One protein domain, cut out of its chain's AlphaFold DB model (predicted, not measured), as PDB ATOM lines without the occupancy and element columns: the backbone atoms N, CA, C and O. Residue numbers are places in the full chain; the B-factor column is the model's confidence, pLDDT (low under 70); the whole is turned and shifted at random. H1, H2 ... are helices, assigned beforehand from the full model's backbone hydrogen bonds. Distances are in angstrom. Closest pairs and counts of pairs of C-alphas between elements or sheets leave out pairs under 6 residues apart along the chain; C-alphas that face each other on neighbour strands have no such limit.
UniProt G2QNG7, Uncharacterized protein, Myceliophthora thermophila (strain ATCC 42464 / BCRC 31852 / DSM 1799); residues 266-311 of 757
ATOM      1  N   ASP A 266      17.677 -55.545  10.871       76.88
ATOM      2  CA  ASP A 266      16.960 -55.724  12.128       76.88
ATOM      3  C   ASP A 266      16.656 -54.383  12.814       76.88
ATOM      4  O   ASP A 266      15.597 -54.260  13.431       76.88
ATOM      5  N   ILE A 267      17.477 -53.337  12.635       80.56
ATOM      6  CA  ILE A 267      17.152 -51.984  13.120       80.56
ATOM      7  C   ILE A 267      15.955 -51.420  12.348       80.56
ATOM      8  O   ILE A 267      15.002 -50.971  12.979       80.56
ATOM      9  N   GLU A 268      15.949 -51.503  11.013       85.31
ATOM     10  CA  GLU A 268      14.817 -51.043  10.184       85.31
ATOM     11  C   GLU A 268      13.523 -51.819  10.487       85.31
ATOM     12  O   GLU A 268      12.417 -51.270  10.516       85.31
ATOM     13  N   ARG A 269      13.650 -53.116  10.785       85.06
ATOM     14  CA  ARG A 269      12.532 -53.957  11.219       85.06
ATOM     15  C   ARG A 269      12.026 -53.581  12.612       85.06
ATOM     16  O   ARG A 269      10.814 -53.592  12.831       85.06
ATOM     17  N   ILE A 270      12.918 -53.251  13.547       87.44
ATOM     18  CA  ILE A 270      12.566 -52.805  14.901       87.44
ATOM     19  C   ILE A 270      11.929 -51.413  14.868       87.44
ATOM     20  O   ILE A 270      10.916 -51.221  15.538       87.44
ATOM     21  N   THR A 271      12.434 -50.466  14.069       90.00
ATOM     22  CA  THR A 271      11.800 -49.146  13.915       90.00
ATOM     23  C   THR A 271      10.413 -49.273  13.297       90.00
ATOM     24  O   THR A 271       9.472 -48.695  13.833       90.00
ATOM     25  N   MET A 272      10.236 -50.116  12.273       91.31
ATOM     26  CA  MET A 272       8.910 -50.415  11.724       91.31
ATOM     27  C   MET A 272       7.975 -51.019  12.789       91.31
ATOM     28  O   MET A 272       6.838 -50.574  12.936       91.31
ATOM     29  N   LEU A 273       8.423 -52.007  13.573       93.25
ATOM     30  CA  LEU A 273       7.604 -52.586  14.650       93.25
ATOM     31  C   LEU A 273       7.256 -51.561  15.741       93.25
ATOM     32  O   LEU A 273       6.126 -51.557  16.231       93.25
ATOM     33  N   TRP A 274       8.191 -50.676  16.086       94.88
ATOM     34  CA  TRP A 274       7.982 -49.593  17.045       94.88
ATOM     35  C   TRP A 274       6.986 -48.550  16.531       94.88
ATOM     36  O   TRP A 274       6.103 -48.144  17.281       94.88
ATOM     37  N   GLU A 275       7.038 -48.169  15.253       95.31
ATOM     38  CA  GLU A 275       6.037 -47.291  14.633       95.31
ATOM     39  C   GLU A 275       4.641 -47.926  14.632       95.31
ATOM     40  O   GLU A 275       3.650 -47.251  14.919       95.31
ATOM     41  N   TRP A 276       4.546 -49.235  14.381       94.00
ATOM     42  CA  TRP A 276       3.286 -49.978  14.475       94.00
ATOM     43  C   TRP A 276       2.749 -50.073  15.908       94.00
ATOM     44  O   TRP A 276       1.530 -50.048  16.095       94.00
ATOM     45  N   GLU A 277       3.620 -50.187  16.915       95.12
ATOM     46  CA  GLU A 277       3.231 -50.137  18.330       95.12
ATOM     47  C   GLU A 277       2.815 -48.724  18.746       95.12
ATOM     48  O   GLU A 277       1.774 -48.553  19.371       95.12
ATOM     49  N   LYS A 278       3.537 -47.695  18.298       95.56
ATOM     50  CA  LYS A 278       3.173 -46.292  18.508       95.56
ATOM     51  C   LYS A 278       1.791 -45.983  17.925       95.56
ATOM     52  O   LYS A 278       0.909 -45.561  18.658       95.56
ATOM     53  N   GLN A 279       1.533 -46.328  16.661       95.38
ATOM     54  CA  GLN A 279       0.206 -46.171  16.044       95.38
ATOM     55  C   GLN A 279      -0.889 -47.026  16.709       95.38
ATOM     56  O   GLN A 279      -2.083 -46.776  16.526       95.38
ATOM     57  N   ARG A 280      -0.533 -48.106  17.413       95.00
ATOM     58  CA  ARG A 280      -1.473 -48.912  18.208       95.00
ATOM     59  C   ARG A 280      -1.797 -48.216  19.531       95.00
ATOM     60  O   ARG A 280      -2.972 -48.155  19.881       95.00
ATOM     61  N   ALA A 281      -0.792 -47.653  20.198       93.50
ATOM     62  CA  ALA A 281      -0.946 -46.842  21.398       93.50
ATOM     63  C   ALA A 281      -1.739 -45.554  21.120       93.50
ATOM     64  O   ALA A 281      -2.711 -45.299  21.822       93.50
ATOM     65  N   ASP A 282      -1.412 -44.813  20.058       96.38
ATOM     66  CA  ASP A 282      -2.097 -43.570  19.674       96.38
ATOM     67  C   ASP A 282      -3.607 -43.812  19.461       96.38
ATOM     68  O   ASP A 282      -4.438 -43.147  20.073       96.38
ATOM     69  N   ARG A 283      -3.991 -44.859  18.709       96.44
ATOM     70  CA  ARG A 283      -5.409 -45.248  18.534       96.44
ATOM     71  C   ARG A 283      -6.085 -45.725  19.822       96.44
ATOM     72  O   ARG A 283      -7.293 -45.555  19.977       96.44
ATOM     73  N   ALA A 284      -5.341 -46.354  20.733       95.06
ATOM     74  CA  ALA A 284      -5.877 -46.741  22.035       95.06
ATOM     75  C   ALA A 284      -6.133 -45.506  22.918       95.06
ATOM     76  O   ALA A 284      -7.151 -45.463  23.607       95.06
ATOM     77  N   LEU A 285      -5.265 -44.491  22.852       95.12
ATOM     78  CA  LEU A 285      -5.454 -43.204  23.523       95.12
ATOM     79  C   LEU A 285      -6.652 -42.443  22.940       95.12
ATOM     80  O   LEU A 285      -7.530 -42.066  23.707       95.12
ATOM     81  N   GLU A 286      -6.775 -42.333  21.612       95.88
ATOM     82  CA  GLU A 286      -7.963 -41.758  20.948       95.88
ATOM     83  C   GLU A 286      -9.266 -42.453  21.393       95.88
ATOM     84  O   GLU A 286     -10.286 -41.805  21.636       95.88
ATOM     85  N   GLN A 287      -9.245 -43.784  21.548       93.31
ATOM     86  CA  GLN A 287     -10.398 -44.543  22.034       93.31
ATOM     87  C   GLN A 287     -10.696 -44.283  23.523       93.31
ATOM     88  O   GLN A 287     -11.868 -44.244  23.906       93.31
ATOM     89  N   VAL A 288      -9.673 -44.093  24.362       95.88
ATOM     90  CA  VAL A 288      -9.849 -43.697  25.771       95.88
ATOM     91  C   VAL A 288     -10.412 -42.278  25.859       95.88
ATOM     92  O   VAL A 288     -11.422 -42.093  26.529       95.88
ATOM     93  N   GLU A 289      -9.858 -41.310  25.127       95.75
ATOM     94  CA  GLU A 289     -10.365 -39.931  25.064       95.75
ATOM     95  C   GLU A 289     -11.828 -39.879  24.594       95.75
ATOM     96  O   GLU A 289     -12.650 -39.169  25.177       95.75
ATOM     97  N   PHE A 290     -12.195 -40.689  23.593       95.75
ATOM     98  CA  PHE A 290     -13.582 -40.830  23.148       95.75
ATOM     99  C   PHE A 290     -14.502 -41.365  24.261       95.75
ATOM    100  O   PHE A 290     -15.568 -40.798  24.514       95.75
ATOM    101  N   LEU A 291     -14.092 -42.426  24.965       92.19
ATOM    102  CA  LEU A 291     -14.863 -43.003  26.074       92.19
ATOM    103  C   LEU A 291     -14.951 -42.054  27.280       92.19
ATOM    104  O   LEU A 291     -15.986 -42.002  27.952       92.19
ATOM    105  N   GLU A 292     -13.907 -41.268  27.545       92.88
ATOM    106  CA  GLU A 292     -13.922 -40.208  28.551       92.88
ATOM    107  C   GLU A 292     -14.893 -39.090  28.166       92.88
ATOM    108  O   GLU A 292     -15.711 -38.692  28.999       92.88
ATOM    109  N   ALA A 293     -14.893 -38.637  26.909       93.12
ATOM    110  CA  ALA A 293     -15.857 -37.661  26.405       93.12
ATOM    111  C   ALA A 293     -17.306 -38.184  26.505       93.12
ATOM    112  O   ALA A 293     -18.189 -37.479  27.008       93.12
ATOM    113  N   GLU A 294     -17.564 -39.444  26.132       92.81
ATOM    114  CA  GLU A 294     -18.868 -40.083  26.350       92.81
ATOM    115  C   GLU A 294     -19.243 -40.154  27.838       92.81
ATOM    116  O   GLU A 294     -20.415 -39.987  28.189       92.81
ATOM    117  N   CYS A 295     -18.280 -40.381  28.733       88.19
ATOM    118  CA  CYS A 295     -18.508 -40.428  30.174       88.19
ATOM    119  C   CYS A 295     -18.822 -39.037  30.756       88.19
ATOM    120  O   CYS A 295     -19.793 -38.882  31.505       88.19
ATOM    121  N   GLN A 296     -18.087 -38.000  30.342       88.50
ATOM    122  CA  GLN A 296     -18.316 -36.602  30.723       88.50
ATOM    123  C   GLN A 296     -19.695 -36.105  30.252       88.50
ATOM    124  O   GLN A 296     -20.454 -35.517  31.031       88.50
ATOM    125  N   LEU A 297     -20.088 -36.438  29.016       87.62
ATOM    126  CA  LEU A 297     -21.430 -36.185  28.469       87.62
ATOM    127  C   LEU A 297     -22.507 -37.145  29.034       87.62
ATOM    128  O   LEU A 297     -23.713 -36.974  28.789       87.62
ATOM    129  N   LYS A 298     -22.093 -38.137  29.838       82.44
ATOM    130  CA  LYS A 298     -22.897 -39.210  30.461       82.44
ATOM    131  C   LYS A 298     -23.631 -40.095  29.441       82.44
ATOM    132  O   LYS A 298     -24.681 -40.669  29.751       82.44
ATOM    133  N   LEU A 299     -23.158 -40.103  28.196       82.81
ATOM    134  CA  LEU A 299     -23.675 -40.877  27.065       82.81
ATOM    135  C   LEU A 299     -23.177 -42.327  27.080       82.81
ATOM    136  O   LEU A 299     -23.838 -43.178  26.489       82.81
ATOM    137  N   CYS A 300     -22.099 -42.618  27.815       89.56
ATOM    138  CA  CYS A 300     -21.633 -43.980  28.062       89.56
ATOM    139  C   CYS A 300     -22.745 -44.869  28.665       89.56
ATOM    140  O   CYS A 300     -23.649 -44.384  29.357       89.56
ATOM    141  N   ALA A 301     -22.669 -46.187  28.452       81.19
ATOM    142  CA  ALA A 301     -23.712 -47.136  28.861       81.19
ATOM    143  C   ALA A 301     -24.091 -47.027  30.356       81.19
ATOM    144  O   ALA A 301     -25.273 -46.936  30.693       81.19
ATOM    145  N   ALA A 302     -23.102 -46.918  31.250       80.19
ATOM    146  CA  ALA A 302     -23.330 -46.721  32.685       80.19
ATOM    147  C   ALA A 302     -24.076 -45.403  33.000       80.19
ATOM    148  O   ALA A 302     -24.953 -45.361  33.867       80.19
ATOM    149  N   GLY A 303     -23.778 -44.326  32.262       78.56
ATOM    150  CA  GLY A 303     -24.477 -43.044  32.363       78.56
ATOM    151  C   GLY A 303     -25.917 -43.104  31.842       78.56
ATOM    152  O   GLY A 303     -26.819 -42.511  32.448       78.56
ATOM    153  N   GLN A 304     -26.168 -43.861  30.768       80.50
ATOM    154  CA  GLN A 304     -27.518 -44.106  30.251       80.50
ATOM    155  C   GLN A 304     -28.367 -44.945  31.212       80.50
ATOM    156  O   GLN A 304     -29.524 -44.592  31.461       80.50
ATOM    157  N   GLU A 305     -27.814 -46.001  31.814       78.44
ATOM    158  CA  GLU A 305     -28.520 -46.789  32.832       78.44
ATOM    159  C   GLU A 305     -28.890 -45.941  34.054       78.44
ATOM    160  O   GLU A 305     -30.030 -45.992  34.529       78.44
ATOM    161  N   LEU A 306     -27.965 -45.103  34.540       76.62
ATOM    162  CA  LEU A 306     -28.217 -44.223  35.680       76.62
ATOM    163  C   LEU A 306     -29.320 -43.193  35.370       76.62
ATOM    164  O   LEU A 306     -30.218 -42.974  36.191       76.62
ATOM    165  N   ARG A 307     -29.314 -42.605  34.162       76.12
ATOM    166  CA  ARG A 307     -30.385 -41.704  33.695       76.12
ATOM    167  C   ARG A 307     -31.726 -42.427  33.536       76.12
ATOM    168  O   ARG A 307     -32.758 -41.872  33.922       76.12
ATOM    169  N   SER A 308     -31.723 -43.666  33.052       73.94
ATOM    170  CA  SER A 308     -32.930 -44.488  32.884       73.94
ATOM    171  C   SER A 308     -33.557 -44.860  34.233       73.94
ATOM    172  O   SER A 308     -34.757 -44.662  34.435       73.94
ATOM    173  N   ARG A 309     -32.737 -45.279  35.206       71.69
ATOM    174  CA  ARG A 309     -33.162 -45.541  36.595       71.69
ATOM    175  C   ARG A 309     -33.691 -44.284  37.294       71.69
ATOM    176  O   ARG A 309     -34.674 -44.366  38.031       71.69
ATOM    177  N   SER A 310     -33.086 -43.122  37.041       71.00
ATOM    178  CA  SER A 310     -33.569 -41.836  37.565       71.00
ATOM    179  C   SER A 310     -34.955 -41.478  37.009       71.00
ATOM    180  O   SER A 310     -35.876 -41.204  37.781       71.00
ATOM    181  N   ARG A 311     -35.156 -41.602  35.687       67.25
ATOM    182  CA  ARG A 311     -36.455 -41.356  35.032       67.25
ATOM    183  C   ARG A 311     -37.560 -42.315  35.488       67.25
ATOM    184  O   ARG A 311     -38.702 -41.890  35.634       67.25
TER     185      ARG A 311
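Overview. This is residues 266 to 311 of the 757 residues of an uncharacterized protein of Myceliophthora thermophila (strain ATCC 42464 / BCRC 31852 / DSM 1799) (UniProt G2QNG7). What is the shape? One long helix, H1, makes most of a thin rod, and the short helix H2 carries the rod on in nearly the same direction after a small sideways step at residues 297 to 300. What makes it up? The printed part has 46 residues, with two named helices in the order H1, H2 and no named strand, and its class is all helix. How spread out is it? It is extended, with a radius of gyration of the C-alphas of 17.9 A and spans of 60 by 12 by 6 A.

Along the chain. Where is the longest helix? H1 is residues 266 to 296, 44.2 A from first to last C-alpha, and C-alpha 266 is at (16.960, -55.724, 12.128). Where is H2? It is residues 301 to 311, 15.3 A long, and C-alpha 311 is at (-36.455, -41.356, 35.032).

Arrangement. How does H2 stand to H1? They are close but not clearly touching, the closest C-alphas being those of Cys 295 and Gly 303, 6.9 A apart. They run the same way at a shallow tilt of 4 degrees. What do the backbones show? In H1 and H2 every O i to N i+4 pair is within hydrogen-bond range.

Size, cuts and confidence. How long is it? The two C-alphas farthest apart, those of Asp 266 and Arg 311, are 59.9 A apart. Is it continuous? The printed part has no cut, and the link from H1 to H2 is tight. Where is confidence low? The mean pLDDT of the printed part is 87.7, and residue 311 is under 70.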